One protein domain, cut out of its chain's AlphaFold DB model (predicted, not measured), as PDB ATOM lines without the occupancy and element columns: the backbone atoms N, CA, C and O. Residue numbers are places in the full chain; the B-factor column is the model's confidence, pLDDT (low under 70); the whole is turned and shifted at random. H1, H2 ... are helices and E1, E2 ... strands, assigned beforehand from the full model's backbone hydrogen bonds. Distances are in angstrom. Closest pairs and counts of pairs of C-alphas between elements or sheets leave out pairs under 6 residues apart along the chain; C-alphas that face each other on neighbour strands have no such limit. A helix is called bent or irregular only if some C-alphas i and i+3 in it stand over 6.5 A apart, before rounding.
ATOM      1  N   THR A  15      24.539 -24.072   9.252       98.00
ATOM      2  CA  THR A  15      25.742 -23.888   8.412       98.00
ATOM      3  C   THR A  15      25.634 -24.701   7.122       98.00
ATOM      4  O   THR A  15      24.734 -25.529   6.975       98.00
ATOM      5  N   GLU A  16      26.593 -24.539   6.211       97.88
ATOM      6  CA  GLU A  16      26.685 -25.359   4.995       97.88
ATOM      7  C   GLU A  16      26.755 -26.867   5.288       97.88
ATOM      8  O   GLU A  16      26.131 -27.658   4.584       97.88
ATOM      9  N   THR A  17      27.464 -27.278   6.346       97.94
ATOM     10  CA  THR A  17      27.550 -28.688   6.774       97.94
ATOM     11  C   THR A  17      26.497 -29.059   7.819       97.94
ATOM     12  O   THR A  17      26.323 -30.238   8.134       97.94
ATOM     13  N   GLY A  18      25.759 -28.068   8.320       98.62
ATOM     14  CA  GLY A  18      24.720 -28.204   9.329       98.62
ATOM     15  C   GLY A  18      25.141 -27.816  10.745       98.62
ATOM     16  O   GLY A  18      26.297 -27.515  11.053       98.62
ATOM     17  N   VAL A  19      24.136 -27.799  11.609       98.75
ATOM     18  CA  VAL A  19      24.221 -27.685  13.067       98.75
ATOM     19  C   VAL A  19      23.407 -28.807  13.704       98.75
ATOM     20  O   VAL A  19      22.368 -29.209  13.167       98.75
ATOM     21  N   TYR A  20      23.848 -29.289  14.856       98.69
ATOM     22  CA  TYR A  20      23.018 -30.092  15.744       98.69
ATOM     23  C   TYR A  20      23.183 -29.641  17.190       98.69
ATOM     24  O   TYR A  20      24.205 -29.055  17.563       98.69
ATOM     25  N   LEU A  21      22.145 -29.884  17.985       98.69
ATOM     26  CA  LEU A  21      22.064 -29.370  19.342       98.69
ATOM     27  C   LEU A  21      22.297 -30.490  20.348       98.69
ATOM     28  O   LEU A  21      21.530 -31.446  20.435       98.69
ATOM     29  N   ASN A  22      23.357 -30.334  21.127       98.62
ATOM     30  CA  ASN A  22      23.653 -31.158  22.273       98.62
ATOM     31  C   ASN A  22      22.752 -30.772  23.451       98.62
ATOM     32  O   ASN A  22      22.794 -29.639  23.939       98.62
ATOM     33  N   ASN A  23      21.968 -31.738  23.917       98.06
ATOM     34  CA  ASN A  23      20.932 -31.552  24.925       98.06
ATOM     35  C   ASN A  23      21.397 -31.885  26.356       98.06
ATOM     36  O   ASN A  23      20.683 -31.544  27.296       98.06
ATOM     37  N   CYS A  24      22.599 -32.450  26.536       97.69
ATOM     38  CA  CYS A  24      23.133 -32.796  27.848       97.69
ATOM     39  C   CYS A  24      24.630 -32.468  28.007       97.69
ATOM     40  O   CYS A  24      25.425 -32.548  27.072       97.69
ATOM     41  N   ARG A  25      25.070 -32.077  29.212       95.69
ATOM     42  CA  ARG A  25      26.480 -31.711  29.458       95.69
ATOM     43  C   ARG A  25      27.467 -32.874  29.297       95.69
ATOM     44  O   ARG A  25      28.658 -32.623  29.138       95.69
ATOM     45  N   PHE A  26      26.982 -34.113  29.345       95.31
ATOM     46  CA  PHE A  26      27.796 -35.326  29.236       95.31
ATOM     47  C   PHE A  26      27.894 -35.887  27.811       95.31
ATOM     48  O   PHE A  26      28.723 -36.756  27.561       95.31
ATOM     49  N   GLY A  27      27.105 -35.373  26.870       95.31
ATOM     50  CA  GLY A  27      26.966 -35.944  25.532       95.31
ATOM     51  C   GLY A  27      25.534 -35.790  25.045       95.31
ATOM     52  O   GLY A  27      24.669 -35.406  25.825       95.31
ATOM     53  N   LEU A  28      25.277 -36.057  23.770       97.44
ATOM     54  CA  LEU A  28      23.903 -36.112  23.270       97.44
ATOM     55  C   LEU A  28      23.175 -37.318  23.887       97.44
ATOM     56  O   LEU A  28      23.757 -38.398  23.920       97.44
ATOM     57  N   HIS A  29      21.941 -37.133  24.365       96.31
ATOM     58  CA  HIS A  29      21.128 -38.195  24.972       96.31
ATOM     59  C   HIS A  29      19.790 -38.403  24.234       96.31
ATOM     60  O   HIS A  29      19.106 -37.427  23.895       96.31
ATOM     61  N   GLY A  30      19.405 -39.666  24.026       79.69
ATOM     62  CA  GLY A  30      18.233 -40.075  23.235       79.69
ATOM     63  C   GLY A  30      16.944 -40.309  24.033       79.69
ATOM     64  O   GLY A  30      16.644 -41.422  24.467       79.69
ATOM     65  N   PRO A  31      16.165 -39.242  24.280       93.31
ATOM     66  CA  PRO A  31      14.724 -39.253  23.958       93.31
ATOM     67  C   PRO A  31      14.307 -38.159  22.957       93.31
ATOM     68  O   PRO A  31      13.138 -38.086  22.566       93.31
ATOM     69  N   ILE A  32      15.235 -37.262  22.599       96.94
ATOM     70  CA  ILE A  32      15.060 -36.226  21.573       96.94
ATOM     71  C   ILE A  32      16.416 -35.705  21.077       96.94
ATOM     72  O   ILE A  32      17.110 -34.972  21.783       96.94
ATOM     73  N   GLU A  33      16.737 -35.962  19.815       97.75
ATOM     74  CA  GLU A  33      17.853 -35.328  19.117       97.75
ATOM     75  C   GLU A  33      17.376 -34.275  18.108       97.75
ATOM     76  O   GLU A  33      16.370 -34.439  17.413       97.75
ATOM     77  N   VAL A  34      18.108 -33.159  18.015       98.44
ATOM     78  CA  VAL A  34      17.748 -32.028  17.146       98.44
ATOM     79  C   VAL A  34      18.867 -31.762  16.151       98.44
ATOM     80  O   VAL A  34      19.934 -31.253  16.503       98.44
ATOM     81  N   PHE A  35      18.580 -32.060  14.887       98.62
ATOM     82  CA  PHE A  35      19.482 -31.870  13.758       98.62
ATOM     83  C   PHE A  35      18.872 -30.893  12.757       98.62
ATOM     84  O   PHE A  35      17.689 -30.975  12.423       98.62
ATOM     85  N   SER A  36      19.693 -29.985  12.245       98.69
ATOM     86  CA  SER A  36      19.352 -29.204  11.055       98.69
ATOM     87  C   SER A  36      19.304 -30.092   9.799       98.69
ATOM     88  O   SER A  36      19.854 -31.198   9.779       98.69
ATOM     89  N   THR A  37      18.660 -29.621   8.732       98.62
ATOM     90  CA  THR A  37      18.510 -30.389   7.487       98.62
ATOM     91  C   THR A  37      19.864 -30.741   6.866       98.62
ATOM     92  O   THR A  37      20.097 -31.894   6.504       98.62
ATOM     93  N   ASN A  38      20.793 -29.790   6.814       98.81
ATOM     94  CA  ASN A  38      22.151 -29.984   6.327       98.81
ATOM     95  C   ASN A  38      22.944 -30.939   7.219       98.81
ATOM     96  O   ASN A  38      23.724 -31.718   6.685       98.81
ATOM     97  N   ALA A  39      22.716 -30.969   8.538       98.81
ATOM     98  CA  ALA A  39      23.371 -31.953   9.406       98.81
ATOM     99  C   ALA A  39      22.935 -33.384   9.048       98.81
ATOM    100  O   ALA A  39      23.777 -34.273   8.930       98.81
ATOM    101  N   VAL A  40      21.638 -33.593   8.785       98.75
ATOM    102  CA  VAL A  40      21.110 -34.891   8.330       98.75
ATOM    103  C   VAL A  40      21.644 -35.254   6.940       98.75
ATOM    104  O   VAL A  40      22.026 -36.401   6.711       98.75
ATOM    105  N   ILE A  41      21.737 -34.292   6.017       98.81
ATOM    106  CA  ILE A  41      22.326 -34.508   4.684       98.81
ATOM    107  C   ILE A  41      23.812 -34.876   4.792       98.81
ATOM    108  O   ILE A  41      24.267 -35.808   4.124       98.81
ATOM    109  N   THR A  42      24.573 -34.165   5.624       98.88
ATOM    110  CA  THR A  42      25.995 -34.435   5.869       98.88
ATOM    111  C   THR A  42      26.183 -35.823   6.466       98.88
ATOM    112  O   THR A  42      27.003 -36.594   5.964       98.88
ATOM    113  N   TRP A  43      25.376 -36.190   7.465       98.75
ATOM    114  CA  TRP A  43      25.369 -37.541   8.021       98.75
ATOM    115  C   TRP A  43      25.032 -38.591   6.961       98.75
ATOM    116  O   TRP A  43      25.787 -39.541   6.786       98.75
ATOM    117  N   SER A  44      23.978 -38.391   6.169       98.62
ATOM    118  CA  SER A  44      23.578 -39.326   5.109       98.62
ATOM    119  C   SER A  44      24.679 -39.556   4.064       98.62
ATOM    120  O   SER A  44      24.830 -40.671   3.572       98.62
ATOM    121  N   LYS A  45      25.495 -38.544   3.751       98.69
ATOM    122  CA  LYS A  45      26.645 -38.678   2.837       98.69
ATOM    123  C   LYS A  45      27.897 -39.257   3.511       98.69
ATOM    124  O   LYS A  45      28.801 -39.724   2.819       98.69
ATOM    125  N   GLY A  46      27.987 -39.171   4.837       98.50
ATOM    126  CA  GLY A  46      29.206 -39.416   5.609       98.50
ATOM    127  C   GLY A  46      29.168 -40.617   6.556       98.50
ATOM    128  O   GLY A  46      30.226 -41.050   7.006       98.50
ATOM    129  N   HIS A  47      27.999 -41.188   6.853       98.19
ATOM    130  CA  HIS A  47      27.835 -42.167   7.933       98.19
ATOM    131  C   HIS A  47      28.700 -43.426   7.759       98.19
ATOM    132  O   HIS A  47      29.143 -43.999   8.751       98.19
ATOM    133  N   GLN A  48      28.991 -43.852   6.522       98.56
ATOM    134  CA  GLN A  48      29.896 -44.981   6.286       98.56
ATOM    135  C   GLN A  48      31.322 -44.673   6.761       98.56
ATOM    136  O   GLN A  48      31.907 -45.500   7.450       98.56
ATOM    137  N   LYS A  49      31.832 -43.457   6.510       98.62
ATOM    138  CA  LYS A  49      33.146 -43.022   7.009       98.62
ATOM    139  C   LYS A  49      33.203 -43.047   8.534       98.62
ATOM    140  O   LYS A  49      34.222 -43.426   9.092       98.62
ATOM    141  N   CYS A  50      32.109 -42.673   9.202       98.56
ATOM    142  CA  CYS A  50      32.012 -42.777  10.656       98.56
ATOM    143  C   CYS A  50      32.106 -44.227  11.131       98.56
ATOM    144  O   CYS A  50      32.883 -44.515  12.033       98.56
ATOM    145  N   LYS A  51      31.346 -45.142  10.514       98.25
ATOM    146  CA  LYS A  51      31.395 -46.567  10.868       98.25
ATOM    147  C   LYS A  51      32.796 -47.144  10.688       98.25
ATOM    148  O   LYS A  51      33.283 -47.793  11.601       98.25
ATOM    149  N   ASP A  52      33.434 -46.875   9.551       98.50
ATOM    150  CA  ASP A  52      34.776 -47.388   9.257       98.50
ATOM    151  C   ASP A  52      35.801 -46.828  10.256       98.50
ATOM    152  O   ASP A  52      36.573 -47.583  10.842       98.50
ATOM    153  N   HIS A  53      35.744 -45.517  10.520       98.50
ATOM    154  CA  HIS A  53      36.613 -44.847  11.487       98.50
ATOM    155  C   HIS A  53      36.471 -45.425  12.900       98.50
ATOM    156  O   HIS A  53      37.470 -45.711  13.554       98.50
ATOM    157  N   PHE A  54      35.239 -45.612  13.381       98.44
ATOM    158  CA  PHE A  54      35.003 -46.120  14.731       98.44
ATOM    159  C   PHE A  54      35.278 -47.616  14.859       98.44
ATOM    160  O   PHE A  54      35.781 -48.042  15.893       98.44
ATOM    161  N   TRP A  55      35.043 -48.399  13.804       98.12
ATOM    162  CA  TRP A  55      35.436 -49.804  13.772       98.12
ATOM    163  C   TRP A  55      36.949 -49.973  13.930       98.12
ATOM    164  O   TRP A  55      37.411 -50.807  14.709       98.12
ATOM    165  N   GLU A  56      37.726 -49.161  13.211       98.38
ATOM    166  CA  GLU A  56      39.182 -49.144  13.337       98.38
ATOM    167  C   GLU A  56      39.614 -48.685  14.736       98.38
ATOM    168  O   GLU A  56      40.405 -49.369  15.386       98.38
ATOM    169  N   LEU A  57      39.053 -47.570  15.220       97.62
ATOM    170  CA  LEU A  57      39.390 -46.974  16.516       97.62
ATOM    171  C   LEU A  57      39.110 -47.911  17.699       97.62
ATOM    172  O   LEU A  57      39.906 -47.976  18.633       97.62
ATOM    173  N   CYS A  58      37.979 -48.612  17.674       97.94
ATOM    174  CA  CYS A  58      37.531 -49.484  18.760       97.94
ATOM    175  C   CYS A  58      37.998 -50.938  18.592       97.94
ATOM    176  O   CYS A  58      37.691 -51.774  19.437       97.94
ATOM    177  N   HIS A  59      38.731 -51.247  17.515       97.50
ATOM    178  CA  HIS A  59      39.095 -52.614  17.131       97.50
ATOM    179  C   HIS A  59      37.873 -53.554  17.044       97.50
ATOM    180  O   HIS A  59      37.937 -54.718  17.443       97.50
ATOM    181  N   GLY A  60      36.753 -53.040  16.527       95.56
ATOM    182  CA  GLY A  60      35.448 -53.698  16.536       95.56
ATOM    183  C   GLY A  60      34.320 -52.739  16.916       95.56
ATOM    184  O   GLY A  60      34.373 -51.548  16.614       95.56
ATOM    185  N   ASP A  61      33.280 -53.261  17.565       94.81
ATOM    186  CA  ASP A  61      32.152 -52.459  18.046       94.81
ATOM    187  C   ASP A  61      32.561 -51.598  19.256       94.81
ATOM    188  O   ASP A  61      33.117 -52.107  20.229       94.81
ATOM    189  N   CYS A  62      32.257 -50.298  19.214       95.88
ATOM    190  CA  CYS A  62      32.486 -49.381  20.332       95.88
ATOM    191  C   CYS A  62      31.486 -49.560  21.489       95.88
ATOM    192  O   CYS A  62      31.660 -48.933  22.533       95.88
ATOM    193  N   LEU A  63      30.441 -50.379  21.313       95.81
ATOM    194  CA  LEU A  63      29.363 -50.619  22.280       95.81
ATOM    195  C   LEU A  63      28.630 -49.328  22.681       95.81
ATOM    196  O   LEU A  63      28.185 -49.167  23.818       95.81
ATOM    197  N   TRP A  64      28.529 -48.387  21.741       95.12
ATOM    198  CA  TRP A  64      27.810 -47.129  21.921       95.12
ATOM    199  C   TRP A  64      26.331 -47.270  21.560       95.12
ATOM    200  O   TRP A  64      25.966 -48.013  20.649       95.12
ATOM    201  N   GLY A  65      25.491 -46.498  22.252       94.62
ATOM    202  CA  GLY A  65      24.122 -46.221  21.817       94.62
ATOM    203  C   GLY A  65      24.079 -45.347  20.557       94.62
ATOM    204  O   GLY A  65      25.105 -44.840  20.091       94.62
ATOM    205  N   GLU A  66      22.878 -45.166  19.998       96.25
ATOM    206  CA  GLU A  66      22.680 -44.386  18.766       96.25
ATOM    207  C   GLU A  66      23.076 -42.910  18.934       96.25
ATOM    208  O   GLU A  66      23.671 -42.320  18.030       96.25
ATOM    209  N   ASP A  67      22.782 -42.344  20.105       96.75
ATOM    210  CA  ASP A  67      22.969 -40.947  20.484       96.75
ATOM    211  C   ASP A  67      24.458 -40.607  20.598       96.75
ATOM    212  O   ASP A  67      24.945 -39.647  19.993       96.75
ATOM    213  N   LEU A  68      25.215 -41.471  21.272       96.50
ATOM    214  CA  LEU A  68      26.668 -41.411  21.334       96.50
ATOM    215  C   LEU A  68      27.287 -41.594  19.948       96.50
ATOM    216  O   LEU A  68      28.159 -40.810  19.567       96.50
ATOM    217  N   PHE A  69      26.832 -42.578  19.164       97.62
ATOM    218  CA  PHE A  69      27.357 -42.795  17.815       97.62
ATOM    219  C   PHE A  69      27.164 -41.560  16.929       97.62
ATOM    220  O   PHE A  69      28.117 -41.119  16.277       97.62
ATOM    221  N   ILE A  70      25.958 -40.984  16.893       98.25
ATOM    222  CA  ILE A  70      25.676 -39.840  16.023       98.25
ATOM    223  C   ILE A  70      26.381 -38.565  16.509       98.25
ATOM    224  O   ILE A  70      26.898 -37.829  15.667       98.25
ATOM    225  N   ASP A  71      26.511 -38.344  17.825       98.12
ATOM    226  CA  ASP A  71      27.284 -37.227  18.397       98.12
ATOM    227  C   ASP A  71      28.764 -37.317  17.995       98.12
ATOM    228  O   ASP A  71      29.335 -36.359  17.464       98.12
ATOM    229  N   GLN A  72      29.384 -38.493  18.164       98.12
ATOM    230  CA  GLN A  72      30.782 -38.693  17.773       98.12
ATOM    231  C   GLN A  72      30.962 -38.602  16.255       98.12
ATOM    232  O   GLN A  72      31.901 -37.956  15.789       98.12
ATOM    233  N   CYS A  73      30.068 -39.195  15.462       98.69
ATOM    234  CA  CYS A  73      30.136 -39.152  14.001       98.69
ATOM    235  C   CYS A  73      30.080 -37.713  13.475       98.69
ATOM    236  O   CYS A  73      30.966 -37.283  12.728       98.69
ATOM    237  N   LEU A  74      29.065 -36.952  13.892       98.75
ATOM    238  CA  LEU A  74      28.848 -35.585  13.435       98.75
ATOM    239  C   LEU A  74      30.002 -34.666  13.839       98.75
ATOM    240  O   LEU A  74      30.539 -33.971  12.977       98.75
ATOM    241  N   MET A  75      30.425 -34.686  15.106       98.12
ATOM    242  CA  MET A  75      31.466 -33.776  15.592       98.12
ATOM    243  C   MET A  75      32.883 -34.216  15.213       98.12
ATOM    244  O   MET A  75      33.680 -33.376  14.798       98.12
ATOM    245  N   LYS A  76      33.244 -35.492  15.405       98.00
ATOM    246  CA  LYS A  76      34.645 -35.942  15.291       98.00
ATOM    247  C   LYS A  76      35.047 -36.315  13.871       98.00
ATOM    248  O   LYS A  76      36.201 -36.111  13.513       98.00
ATOM    249  N   VAL A  77      34.120 -36.855  13.081       98.56
ATOM    250  CA  VAL A  77      34.431 -37.395  11.747       98.56
ATOM    251  C   VAL A  77      33.945 -36.468  10.639       98.56
ATOM    252  O   VAL A  77      34.673 -36.218   9.681       98.56
ATOM    253  N   LEU A  78      32.719 -35.950  10.753       98.75
ATOM    254  CA  LEU A  78      32.091 -35.156   9.691       98.75
ATOM    255  C   LEU A  78      32.222 -33.641   9.879       98.75
ATOM    256  O   LEU A  78      31.912 -32.894   8.953       98.75
ATOM    257  N   GLY A  79      32.687 -33.183  11.044       98.31
ATOM    258  CA  GLY A  79      32.919 -31.765  11.324       98.31
ATOM    259  C   GLY A  79      31.650 -30.905  11.309       98.31
ATOM    260  O   GLY A  79      31.717 -29.715  10.997       98.31
ATOM    261  N   VAL A  80      30.487 -31.484  11.615       98.75
ATOM    262  CA  VAL A  80      29.235 -30.734  11.775       98.75
ATOM    263  C   VAL A  80      29.292 -29.936  13.074       98.75
ATOM    264  O   VAL A  80      29.728 -30.438  14.113       98.75
ATOM    265  N   ARG A  81      28.844 -28.678  13.028       98.62
ATOM    266  CA  ARG A  81      28.881 -27.794  14.194       98.62
ATOM    267  C   ARG A  81      27.931 -28.297  15.285       98.62
ATOM    268  O   ARG A  81      26.724 -28.400  15.076       98.62
ATOM    269  N   ARG A  82      28.496 -28.558  16.460       98.56
ATOM    270  CA  ARG A  82      27.782 -28.923  17.686       98.56
ATOM    271  C   ARG A  82      27.550 -27.684  18.539       98.56
ATOM    272  O   ARG A  82      28.507 -26.978  18.851       98.56
ATOM    273  N   GLU A  83      26.316 -27.450  18.965       98.56
ATOM    274  CA  GLU A  83      25.983 -26.362  19.892       98.56
ATOM    275  C   GLU A  83      25.276 -26.906  21.127       98.56
ATOM    276  O   GLU A  83      24.490 -27.838  21.034       98.56
ATOM    277  N   ASN A  84      25.572 -26.354  22.300       98.44
ATOM    278  CA  ASN A  84      24.939 -26.793  23.539       98.44
ATOM    279  C   ASN A  84      23.641 -26.016  23.762       98.44
ATOM    280  O   ASN A  84      23.674 -24.791  23.873       98.44
ATOM    281  N   ASP A  85      22.529 -26.733  23.911       98.19
ATOM    282  CA  ASP A  85      21.290 -26.167  24.431       98.19
ATOM    283  C   ASP A  85      20.548 -27.176  25.314       98.19
ATOM    284  O   ASP A  85      19.731 -27.989  24.874       98.19
TER     285      ASP A  85
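Overview. This is residues 15 to 85 of the 163 residues of the protein "Hypothetical protein" of Strombidinopsis acuminata (UniProt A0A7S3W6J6). A small two-stranded parallel sheet, E1 beside E2, stands at one end; the bent helix H1 arches away from it over H2, the helix in the middle. The printed part has 71 residues, with two named helices and two named strands in the order E1, H1, H2, E2; of the 41 residues in named elements helices hold 33, the class mostly helix, and the four elements make one strand-helix-strand unit, two parallel neighbour strands with helices between them, with a right-handed crossover. The whole is compact, radius of gyration of the C-alphas 11.6 A, spanning 32 by 25 by 16 A.

Arrangement. E1, residues 19 to 22, and E2, residues 81 to 84, are parallel; N 22 and O 83, 2.7 A apart, are within hydrogen-bond range. H1, residues 37 to 57, assigned as one helix by its hydrogen bonds, is bent: C-alphas 45 and 48 are 7.9 A apart, and arms H1a and H1b stand at a steep tilt of 66 degrees. H2, residues 66 to 77, touches H1b with residues 73 to 77 alone, about perpendicular at 88 degrees; the closest C-alphas, Cys 50 and Cys 73, are 5.3 A apart. In H1a, H1b and H2 every O i to N i+4 pair is within hydrogen-bond range.

Along the chain. E1 begins at C-alpha 19 (24.221, -27.685, 13.067). H1a, residues 37 to 45, measures 12.5 A, H1b, residues 48 to 57, 14.1 A, and H2 15.4 A. E2 ends at C-alpha 84 (24.939, -26.793, 23.539).

Size, cuts and confidence. The printed part has no cut. The E1 to H1 link is long; no printed residue is under 70.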